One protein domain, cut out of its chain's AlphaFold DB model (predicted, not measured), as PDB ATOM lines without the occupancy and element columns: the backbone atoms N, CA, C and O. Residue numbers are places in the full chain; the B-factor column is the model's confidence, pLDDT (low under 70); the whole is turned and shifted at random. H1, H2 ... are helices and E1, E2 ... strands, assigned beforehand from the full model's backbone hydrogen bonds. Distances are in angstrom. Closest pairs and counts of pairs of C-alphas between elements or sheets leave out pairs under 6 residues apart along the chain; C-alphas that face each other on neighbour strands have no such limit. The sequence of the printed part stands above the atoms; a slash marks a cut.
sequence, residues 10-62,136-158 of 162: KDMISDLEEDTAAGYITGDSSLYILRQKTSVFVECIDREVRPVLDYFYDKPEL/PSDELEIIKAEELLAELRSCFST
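What this domain is: This is residues 10 to 62 and 136 to 158 of the 162 residues of an uncharacterized protein of Oscillospiraceae bacterium (UniProt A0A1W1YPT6). A small twisted sheet of three strands, E4, E1 and E5, has helix H2 packed over one face, with helix H1 side by side with H2 and running the opposite way. A short hairpin, E2 and E3, extends from E1 and E4 at one end of the long axis. The printed part has 76 residues, with two named helices and five named strands in the order H1 E1 E2 E3 E4 E5 H2; the sheet's order is E4 - E1 - E5, all antiparallel. The class is mixed, helices and strands, and the whole is compact, with a radius of gyration of the C-alphas of 12.6 A and spans of 34 by 28 by 18 A.

How they stand to each other: H1, residues 10 to 22, and H2, residues 145 to 156, touch, with a shallow tilt of 31 degrees, opposite ways; their closest C-alphas, those of Ile 13 and Leu 149, are 6.4 A apart. In both helices every O i to N i+4 pair is within hydrogen-bond range. E1, residues 30 to 35, is the inner strand between the edge strands E4, residues 52 to 56, and E5, residues 141 to 144. E1 and E4 are antiparallel at 147 degrees, with N 34 and O 54 within hydrogen-bond range at 2.9 A. E1 and E5 are antiparallel at 135 degrees, with N 31 and O 143 at 2.8 A. This sheet is only just strongly twisted, its C-alphas lying up to 4.2 A off the best plane. H2 is on one face of it, in two layers, a helix over a sheet, at a height over the sheet of 7.3 A; it lies over none of the strands, but only just, with 2 of its C-alphas falling on E5. H1 is only just on the sheet, with 5 pairs of C-alphas within 10 A, and only grazes it with residues 12 to 16. E2, residues 40 to 42, and E3, residues 47 to 49, form an antiparallel hairpin, with N 40 and O 49 at 2.8 A. E3 runs on into E4 across a break of 2 residues, at 48 degrees.

Where its parts are: H1 begins at C-alpha 10 (-37.473, -3.638, 38.899) and is 18.0 A long. E1 is 15.7 A, E2 6.1 A, E3 6.2 A, E4 11.4 A and E5 10.3 A long. E1 begins at C-alpha 30 (-18.981, -1.123, 46.933). H2 is 16.0 A long and ends at C-alpha 156 (-36.097, -10.444, 37.958).

The domain as a whole: The C-alphas farthest apart, those of Glu 43 and Glu 61, are 36.9 A apart. Residues 63 to 135 are not printed; C-alphas 62 and 136 across the cut are 15.7 A apart. Of the links that are printed whole, none is long. The mean pLDDT of the printed part is 84.1, and residues 43 to 45, 58 to 62 and 157 to 158 are under 70.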
ATOM      1  N   LYS A  10     -37.449  -4.470  40.100       83.12
ATOM      2  CA  LYS A  10     -37.473  -3.638  38.899       83.12
ATOM      3  C   LYS A  10     -36.976  -2.233  39.204       83.12
ATOM      4  O   LYS A  10     -36.114  -1.753  38.477       83.12
ATOM      5  N   ASP A  11     -37.490  -1.622  40.268       83.50
ATOM      6  CA  ASP A  11     -37.079  -0.284  40.692       83.50
ATOM      7  C   ASP A  11     -35.602  -0.304  41.104       83.50
ATOM      8  O   ASP A  11     -34.824   0.477  40.577       83.50
ATOM      9  N   MET A  12     -35.164  -1.294  41.894       88.56
ATOM     10  CA  MET A  12     -33.741  -1.424  42.262       88.56
ATOM     11  C   MET A  12     -32.813  -1.609  41.053       88.56
ATOM     12  O   MET A  12     -31.699  -1.091  41.036       88.56
ATOM     13  N   ILE A  13     -33.240  -2.382  40.049       91.06
ATOM     14  CA  ILE A  13     -32.490  -2.549  38.799       91.06
ATOM     15  C   ILE A  13     -32.448  -1.222  38.039       91.06
ATOM     16  O   ILE A  13     -31.369  -0.833  37.598       91.06
ATOM     17  N   SER A  14     -33.591  -0.539  37.900       90.44
ATOM     18  CA  SER A  14     -33.693   0.755  37.214       90.44
ATOM     19  C   SER A  14     -32.788   1.790  37.875       90.44
ATOM     20  O   SER A  14     -31.979   2.403  37.188       90.44
ATOM     21  N   ASP A  15     -32.848   1.910  39.200       90.06
ATOM     22  CA  ASP A  15     -32.057   2.861  39.979       90.06
ATOM     23  C   ASP A  15     -30.549   2.598  39.817       90.06
ATOM     24  O   ASP A  15     -29.787   3.506  39.489       90.06
ATOM     25  N   LEU A  16     -30.099   1.340  39.943       91.50
ATOM     26  CA  LEU A  16     -28.687   0.984  39.740       91.50
ATOM     27  C   LEU A  16     -28.204   1.259  38.311       91.50
ATOM     28  O   LEU A  16     -27.054   1.664  38.110       91.50
ATOM     29  N   GLU A  17     -29.047   1.011  37.309       92.50
ATOM     30  CA  GLU A  17     -28.732   1.274  35.905       92.50
ATOM     31  C   GLU A  17     -28.660   2.777  35.614       92.50
ATOM     32  O   GLU A  17     -27.701   3.225  34.977       92.50
ATOM     33  N   GLU A  18     -29.629   3.551  36.106       93.44
ATOM     34  CA  GLU A  18     -29.674   5.007  35.984       93.44
ATOM     35  C   GLU A  18     -28.468   5.654  36.669       93.44
ATOM     36  O   GLU A  18     -27.788   6.483  36.057       93.44
ATOM     37  N   ASP A  19     -28.119   5.213  37.877       91.62
ATOM     38  CA  ASP A  19     -26.993   5.769  38.627       91.62
ATOM     39  C   ASP A  19     -25.633   5.385  38.039       91.62
ATOM     40  O   ASP A  19     -24.696   6.192  38.043       91.62
ATOM     41  N   THR A  20     -25.523   4.186  37.460       90.62
ATOM     42  CA  THR A  20     -24.336   3.793  36.689       90.62
ATOM     43  C   THR A  20     -24.215   4.631  35.414       90.62
ATOM     44  O   THR A  20     -23.127   5.103  35.080       90.62
ATOM     45  N   ALA A  21     -25.322   4.858  34.697       91.75
ATOM     46  CA  ALA A  21     -25.337   5.646  33.465       91.75
ATOM     47  C   ALA A  21     -25.055   7.138  33.713       91.75
ATOM     48  O   ALA A  21     -24.375   7.779  32.910       91.75
ATOM     49  N   ALA A  22     -25.539   7.681  34.833       93.00
ATOM     50  CA  ALA A  22     -25.261   9.043  35.281       93.00
ATOM     51  C   ALA A  22     -23.832   9.221  35.830       93.00
ATOM     52  O   ALA A  22     -23.372  10.352  35.992       93.00
ATOM     53  N   GLY A  23     -23.112   8.121  36.084       90.00
ATOM     54  CA  GLY A  23     -21.744   8.130  36.598       90.00
ATOM     55  C   GLY A  23     -21.640   8.395  38.101       90.00
ATOM     56  O   GLY A  23     -20.561   8.759  38.569       90.00
ATOM     57  N   TYR A  24     -22.730   8.222  38.858       87.75
ATOM     58  CA  TYR A  24     -22.709   8.303  40.322       87.75
ATOM     59  C   TYR A  24     -21.984   7.104  40.944       87.75
ATOM     60  O   TYR A  24     -21.288   7.254  41.948       87.75
ATOM     61  N   ILE A  25     -22.098   5.933  40.315       91.50
ATOM     62  CA  ILE A  25     -21.392   4.707  40.690       91.50
ATOM     63  C   ILE A  25     -20.739   4.047  39.474       91.50
ATOM     64  O   ILE A  25     -21.076   4.334  38.326       91.50
ATOM     65  N   THR A  26     -19.797   3.140  39.723       92.56
ATOM     66  CA  THR A  26     -19.237   2.238  38.709       92.56
ATOM     67  C   THR A  26     -19.553   0.791  39.079       92.56
ATOM     68  O   THR A  26     -19.957   0.512  40.206       92.56
ATOM     69  N   GLY A  27     -19.328  -0.157  38.163       89.81
ATOM     70  CA  GLY A  27     -19.512  -1.585  38.456       89.81
ATOM     71  C   GLY A  27     -18.701  -2.076  39.665       89.81
ATOM     72  O   GLY A  27     -19.173  -2.927  40.413       89.81
ATOM     73  N   ASP A  28     -17.530  -1.476  39.905       93.69
ATOM     74  CA  ASP A  28     -16.647  -1.776  41.038       93.69
ATOM     75  C   ASP A  28     -17.022  -1.040  42.340       93.69
ATOM     76  O   ASP A  28     -16.403  -1.289  43.380       93.69
ATOM     77  N   SER A  29     -18.011  -0.136  42.320       92.12
ATOM     78  CA  SER A  29     -18.477   0.551  43.527       92.12
ATOM     79  C   SER A  29     -18.983  -0.455  44.561       92.12
ATOM     80  O   SER A  29     -19.762  -1.355  44.250       92.12
ATOM     81  N   SER A  30     -18.534  -0.296  45.809       91.81
ATOM     82  CA  SER A  30     -18.981  -1.123  46.933       91.81
ATOM     83  C   SER A  30     -20.306  -0.607  47.476       91.81
ATOM     84  O   SER A  30     -20.366   0.524  47.947       91.81
ATOM     85  N   LEU A  31     -21.328  -1.455  47.457       90.69
ATOM     86  CA  LEU A  31     -22.652  -1.186  48.004       90.69
ATOM     87  C   LEU A  31     -22.858  -1.970  49.298       90.69
ATOM     88  O   LEU A  31     -22.315  -3.064  49.473       90.69
ATOM     89  N   TYR A  32     -23.678  -1.418  50.188       88.81
ATOM     90  CA  TYR A  32     -24.087  -2.062  51.434       88.81
ATOM     91  C   TYR A  32     -25.505  -2.565  51.268       88.81
ATOM     92  O   TYR A  32     -26.397  -1.757  51.059       88.81
ATOM     93  N   ILE A  33     -25.732  -3.868  51.367       90.00
ATOM     94  CA  ILE A  33     -27.052  -4.461  51.154       90.00
ATOM     95  C   ILE A  33     -27.643  -4.966  52.462       90.00
ATOM     96  O   ILE A  33     -26.959  -5.591  53.278       90.00
ATOM     97  N   LEU A  34     -28.939  -4.731  52.638       88.69
ATOM     98  CA  LEU A  34     -29.735  -5.409  53.646       88.69
ATOM     99  C   LEU A  34     -30.448  -6.581  52.985       88.69
ATOM    100  O   LEU A  34     -31.124  -6.410  51.976       88.69
ATOM    101  N   ARG A  35     -30.338  -7.771  53.570       89.69
ATOM    102  CA  ARG A  35     -31.048  -8.963  53.096       89.69
ATOM    103  C   ARG A  35     -32.117  -9.406  54.075       89.69
ATOM    104  O   ARG A  35     -32.067  -9.076  55.259       89.69
ATOM    105  N   GLN A  36     -33.038 -10.223  53.590       88.06
ATOM    106  CA  GLN A  36     -33.878 -11.049  54.440       88.06
ATOM    107  C   GLN A  36     -33.024 -12.052  55.225       88.06
ATOM    108  O   GLN A  36     -31.991 -12.533  54.750       88.06
ATOM    109  N   LYS A  37     -33.441 -12.357  56.451       87.88
ATOM    110  CA  LYS A  37     -32.719 -13.255  57.353       87.88
ATOM    111  C   LYS A  37     -32.772 -14.698  56.868       87.88
ATOM    112  O   LYS A  37     -31.757 -15.394  56.913       87.88
ATOM    113  N   THR A  38     -33.935 -15.141  56.404       86.06
ATOM    114  CA  THR A  38     -34.132 -16.478  55.846       86.06
ATOM    115  C   THR A  38     -33.938 -16.478  54.340       86.06
ATOM    116  O   THR A  38     -34.242 -15.500  53.656       86.06
ATOM    117  N   SER A  39     -33.436 -17.593  53.814       85.12
ATOM    118  CA  SER A  39     -33.450 -17.809  52.376       85.12
ATOM    119  C   SER A  39     -34.858 -18.150  51.898       85.12
ATOM    120  O   SER A  39     -35.685 -18.663  52.653       85.12
ATOM    121  N   VAL A  40     -35.108 -17.842  50.636       81.31
ATOM    122  CA  VAL A  40     -36.278 -18.259  49.884       81.31
ATOM    123  C   VAL A  40     -35.772 -19.041  48.684       81.31
ATOM    124  O   VAL A  40     -34.872 -18.590  47.964       81.31
ATOM    125  N   PHE A  41     -36.374 -20.201  48.446       81.31
ATOM    126  CA  PHE A  41     -36.115 -20.964  47.241       81.31
ATOM    127  C   PHE A  41     -36.665 -20.218  46.027       81.31
ATOM    128  O   PHE A  41     -37.869 -19.965  45.925       81.31
ATOM    129  N   VAL A  42     -35.788 -19.889  45.087       73.19
ATOM    130  CA  VAL A  42     -36.173 -19.251  43.833       73.19
ATOM    131  C   VAL A  42     -36.153 -20.311  42.745       73.19
ATOM    132  O   VAL A  42     -35.114 -20.603  42.154       73.19
ATOM    133  N   GLU A  43     -37.336 -20.875  42.479       68.06
ATOM    134  CA  GLU A  43     -37.542 -21.992  41.542       68.06
ATOM    135  C   GLU A  43     -36.892 -21.770  40.173       68.06
ATOM    136  O   GLU A  43     -36.450 -22.714  39.528       68.06
ATOM    137  N   CYS A  44     -36.846 -20.524  39.703       62.94
ATOM    138  CA  CYS A  44     -36.403 -20.210  38.351       62.94
ATOM    139  C   CYS A  44     -34.881 -20.244  38.151       62.94
ATOM    140  O   CYS A  44     -34.417 -20.390  37.024       62.94
ATOM    141  N   ILE A  45     -34.121 -20.140  39.238       69.12
ATOM    142  CA  ILE A  45     -32.656 -20.228  39.265       69.12
ATOM    143  C   ILE A  45     -32.184 -21.442  40.079       69.12
ATOM    144  O   ILE A  45     -30.990 -21.573  40.335       69.12
ATOM    145  N   ASP A  46     -33.129 -22.304  40.478       79.56
ATOM    146  CA  ASP A  46     -32.933 -23.550  41.231       79.56
ATOM    147  C   ASP A  46     -31.974 -23.398  42.422       79.56
ATOM    148  O   ASP A  46     -31.063 -24.195  42.649       79.56
ATOM    149  N   ARG A  47     -32.141 -22.304  43.174       81.69
ATOM    150  CA  ARG A  47     -31.306 -22.020  44.341       81.69
ATOM    151  C   ARG A  47     -32.064 -21.280  45.427       81.69
ATOM    152  O   ARG A  47     -32.968 -20.488  45.172       81.69
ATOM    153  N   GLU A  48     -31.615 -21.507  46.648       84.94
ATOM    154  CA  GLU A  48     -31.930 -20.676  47.802       84.94
ATOM    155  C   GLU A  48     -31.190 -19.340  47.678       84.94
ATOM    156  O   GLU A  48     -29.969 -19.314  47.509       84.94
ATOM    157  N   VAL A  49     -31.913 -18.227  47.783       82.69
ATOM    158  CA  VAL A  49     -31.309 -16.892  47.899       82.69
ATOM    159  C   VAL A  49     -31.852 -16.201  49.132       82.69
ATOM    160  O   VAL A  49     -32.978 -16.453  49.534       82.69
ATOM    161  N   ARG A  50     -31.076 -15.300  49.729       87.19
ATOM    162  CA  ARG A  50     -31.599 -14.368  50.734       87.19
ATOM    163  C   ARG A  50     -31.982 -13.077  50.014       87.19
ATOM    164  O   ARG A  50     -31.056 -12.381  49.587       87.19
ATOM    165  N   PRO A  51     -33.282 -12.777  49.826       85.94
ATOM    166  CA  PRO A  51     -33.706 -11.617  49.048       85.94
ATOM    167  C   PRO A  51     -33.054 -10.328  49.544       85.94
ATOM    168  O   PRO A  51     -32.914 -10.130  50.753       85.94
ATOM    169  N   VAL A  52     -32.639  -9.469  48.616       88.50
ATOM    170  CA  VAL A  52     -32.124  -8.130  48.921       88.50
ATOM    171  C   VAL A  52     -33.324  -7.262  49.257       88.50
ATOM    172  O   VAL A  52     -34.202  -7.130  48.426       88.50
ATOM    173  N   LEU A  53     -33.389  -6.722  50.470       86.62
ATOM    174  CA  LEU A  53     -34.446  -5.811  50.911       86.62
ATOM    175  C   LEU A  53     -34.150  -4.364  50.527       86.62
ATOM    176  O   LEU A  53     -35.088  -3.608  50.302       86.62
ATOM    177  N   ASP A  54     -32.869  -3.988  50.516       87.06
ATOM    178  CA  ASP A  54     -32.413  -2.624  50.252       87.06
ATOM    179  C   ASP A  54     -30.903  -2.575  49.983       87.06
ATOM    180  O   ASP A  54     -30.184  -3.527  50.320       87.06
ATOM    181  N   TYR A  55     -30.416  -1.458  49.443       88.31
ATOM    182  CA  TYR A  55     -28.992  -1.186  49.280       88.31
ATOM    183  C   TYR A  55     -28.628   0.293  49.505       88.31
ATOM    184  O   TYR A  55     -29.441   1.197  49.352       88.31
ATOM    185  N   PHE A  56     -27.366   0.551  49.855       85.06
ATOM    186  CA  PHE A  56     -26.840   1.888  50.139       85.06
ATOM    187  C   PHE A  56     -25.510   2.117  49.408       85.06
ATOM    188  O   PHE A  56     -24.662   1.220  49.370       85.06
ATOM    189  N   TYR A  57     -25.333   3.316  48.840       79.62
ATOM    190  CA  TYR A  57     -24.193   3.673  47.978       79.62
ATOM    191  C   TYR A  57     -22.876   3.878  48.708       79.62
ATOM    192  O   TYR A  57     -21.839   3.368  48.296       79.62
ATOM    193  N   ASP A  58     -22.903   4.644  49.786       67.06
ATOM    194  CA  ASP A  58     -21.720   4.831  50.605       67.06
ATOM    195  C   ASP A  58     -21.658   3.733  51.655       67.06
ATOM    196  O   ASP A  58     -22.696   3.191  52.021       67.06
ATOM    197  N   LYS A  59     -20.462   3.468  52.212       54.03
ATOM    198  CA  LYS A  59     -20.383   3.036  53.617       54.03
ATOM    199  C   LYS A  59     -20.836   4.261  54.356       54.03
ATOM    200  O   LYS A  59     -20.004   5.156  54.551       54.03
ATOM    201  N   PRO A  60     -22.107   4.396  54.742       50.31
ATOM    202  CA  PRO A  60     -22.447   5.603  55.434       50.31
ATOM    203  C   PRO A  60     -21.705   5.469  56.766       50.31
ATOM    204  O   PRO A  60     -21.112   4.430  57.115       50.31
ATOM    205  N   GLU A  61     -21.738   6.494  57.581       54.00
ATOM    206  CA  GLU A  61     -21.520   6.239  58.987       54.00
ATOM    207  C   GLU A  61     -22.660   5.329  59.496       54.00
ATOM    208  O   GLU A  61     -23.289   5.707  60.446       54.00
ATOM    209  N   LEU A  62     -23.028   4.193  58.894       62.56
ATOM    210  CA  LEU A  62     -24.018   3.268  59.421       62.56
ATOM    211  C   LEU A  62     -23.389   2.459  60.536       62.56
ATOM    212  O   LEU A  62     -22.199   2.116  60.516       62.56
ATOM    213  N   PRO A 136     -35.799  -8.814  58.328       86.50
ATOM    214  CA  PRO A 136     -34.481  -8.369  57.874       86.50
ATOM    215  C   PRO A 136     -33.339  -9.073  58.624       86.50
ATOM    216  O   PRO A 136     -33.488  -9.469  59.781       86.50
ATOM    217  N   SER A 137     -32.165  -9.169  58.002       87.81
ATOM    218  CA  SER A 137     -30.897  -9.548  58.638       87.81
ATOM    219  C   SER A 137     -30.523  -8.561  59.755       87.81
ATOM    220  O   SER A 137     -31.060  -7.457  59.852       87.81
ATOM    221  N   ASP A 138     -29.673  -8.991  60.688       85.25
ATOM    222  CA  ASP A 138     -29.125  -8.119  61.738       85.25
ATOM    223  C   ASP A 138     -27.952  -7.272  61.224       85.25
ATOM    224  O   ASP A 138     -27.618  -6.264  61.842       85.25
ATOM    225  N   GLU A 139     -27.349  -7.668  60.102       85.12
ATOM    226  CA  GLU A 139     -26.109  -7.104  59.569       85.12
ATOM    227  C   GLU A 139     -26.263  -6.736  58.090       85.12
ATOM    228  O   GLU A 139     -27.012  -7.389  57.352       85.12
ATOM    229  N   LEU A 140     -25.534  -5.695  57.681       87.25
ATOM    230  CA  LEU A 140     -25.362  -5.320  56.279       87.25
ATOM    231  C   LEU A 140     -24.222  -6.124  55.651       87.25
ATOM    232  O   LEU A 140     -23.184  -6.350  56.274       87.25
ATOM    233  N   GLU A 141     -24.394  -6.503  54.392       89.69
ATOM    234  CA  GLU A 141     -23.360  -7.159  53.588       89.69
ATOM    235  C   GLU A 141     -22.765  -6.185  52.577       89.69
ATOM    236  O   GLU A 141     -23.409  -5.211  52.200       89.69
ATOM    237  N   ILE A 142     -21.539  -6.451  52.128       90.44
ATOM    238  CA  ILE A 142     -20.882  -5.661  51.084       90.44
ATOM    239  C   ILE A 142     -20.898  -6.463  49.787       90.44
ATOM    240  O   ILE A 142     -20.533  -7.639  49.786       90.44
ATOM    241  N   ILE A 143     -21.286  -5.815  48.694       92.12
ATOM    242  CA  ILE A 143     -21.304  -6.382  47.342       92.12
ATOM    243  C   ILE A 143     -20.864  -5.317  46.335       92.12
ATOM    244  O   ILE A 143     -21.039  -4.123  46.586       92.12
ATOM    245  N   LYS A 144     -20.297  -5.714  45.195       94.81
ATOM    246  CA  LYS A 144     -20.074  -4.764  44.099       94.81
ATOM    247  C   LYS A 144     -21.375  -4.446  43.364       94.81
ATOM    248  O   LYS A 144     -22.241  -5.310  43.234       94.81
ATOM    249  N   ALA A 145     -21.485  -3.241  42.814       93.44
ATOM    250  CA  ALA A 145     -22.646  -2.837  42.024       93.44
ATOM    251  C   ALA A 145     -22.913  -3.773  40.830       93.44
ATOM    252  O   ALA A 145     -24.057  -4.162  40.603       93.44
ATOM    253  N   GLU A 146     -21.870  -4.201  40.107       94.12
ATOM    254  CA  GLU A 146     -22.026  -5.128  38.975       94.12
ATOM    255  C   GLU A 146     -22.539  -6.514  39.403       94.12
ATOM    256  O   GLU A 146     -23.362  -7.122  38.716       94.12
ATOM    257  N   GLU A 147     -22.082  -6.997  40.559       93.94
ATOM    258  CA  GLU A 147     -22.465  -8.292  41.121       93.94
ATOM    259  C   GLU A 147     -23.916  -8.254  41.606       93.94
ATOM    260  O   GLU A 147     -24.688  -9.171  41.314       93.94
ATOM    261  N   LEU A 148     -24.304  -7.166  42.281       92.31
ATOM    262  CA  LEU A 148     -25.677  -6.942  42.721       92.31
ATOM    263  C   LEU A 148     -26.628  -6.854  41.528       92.31
ATOM    264  O   LEU A 148     -27.639  -7.551  41.501       92.31
ATOM    265  N   LEU A 149     -26.290  -6.057  40.513       92.06
ATOM    266  CA  LEU A 149     -27.119  -5.908  39.317       92.06
ATOM    267  C   LEU A 149     -27.302  -7.248  38.586       92.06
ATOM    268  O   LEU A 149     -28.404  -7.566  38.135       92.06
ATOM    269  N   ALA A 150     -26.249  -8.068  38.498       89.38
ATOM    270  CA  ALA A 150     -26.337  -9.410  37.927       89.38
ATOM    271  C   ALA A 150     -27.241 -10.344  38.758       89.38
ATOM    272  O   ALA A 150     -28.059 -11.072  38.188       89.38
ATOM    273  N   GLU A 151     -27.133 -10.310  40.093       87.12
ATOM    274  CA  GLU A 151     -27.998 -11.074  41.001       87.12
ATOM    275  C   GLU A 151     -29.471 -10.674  40.842       87.12
ATOM    276  O   GLU A 151     -30.325 -11.545  40.632       87.12
ATOM    277  N   LEU A 152     -29.759  -9.370  40.898       87.81
ATOM    278  CA  LEU A 152     -31.106  -8.817  40.784       87.81
ATOM    279  C   LEU A 152     -31.728  -9.170  39.435       87.81
ATOM    280  O   LEU A 152     -32.835  -9.706  39.409       87.81
ATOM    281  N   ARG A 153     -31.007  -8.971  38.323       86.12
ATOM    282  CA  ARG A 153     -31.486  -9.331  36.978       86.12
ATOM    283  C   ARG A 153     -31.766 -10.821  36.847       86.12
ATOM    284  O   ARG A 153     -32.811 -11.179  36.321       86.12
ATOM    285  N   SER A 154     -30.886 -11.685  37.355       81.62
ATOM    286  CA  SER A 154     -31.098 -13.139  37.319       81.62
ATOM    287  C   SER A 154     -32.363 -13.558  38.070       81.62
ATOM    288  O   SER A 154     -33.014 -14.527  37.681       81.62
ATOM    289  N   CYS A 155     -32.707 -12.844  39.141       76.19
ATOM    290  CA  CYS A 155     -33.953 -13.069  39.858       76.19
ATOM    291  C   CYS A 155     -35.141 -12.470  39.082       76.19
ATOM    292  O   CYS A 155     -36.128 -13.167  38.878       76.19
ATOM    293  N   PHE A 156     -35.027 -11.227  38.593       74.31
ATOM    294  CA  PHE A 156     -36.097 -10.444  37.958       74.31
ATOM    295  C   PHE A 156     -36.512 -10.919  36.557       74.31
ATOM    296  O   PHE A 156     -37.705 -11.078  36.304       74.31
ATOM    297  N   SER A 157     -35.557 -11.205  35.658       56.81
ATOM    298  CA  SER A 157     -35.811 -11.576  34.248       56.81
ATOM    299  C   SER A 157     -36.719 -12.790  34.089       56.81
ATOM    300  O   SER A 157     -37.266 -13.039  33.021       56.81
ATOM    301  N   THR A 158     -36.861 -13.564  35.158       50.66
ATOM    302  CA  THR A 158     -37.623 -14.803  35.170       50.66
ATOM    303  C   THR A 158     -39.014 -14.653  35.798       50.66
ATOM    304  O   THR A 158     -39.798 -15.602  35.751       50.66
TER     305      THR A 158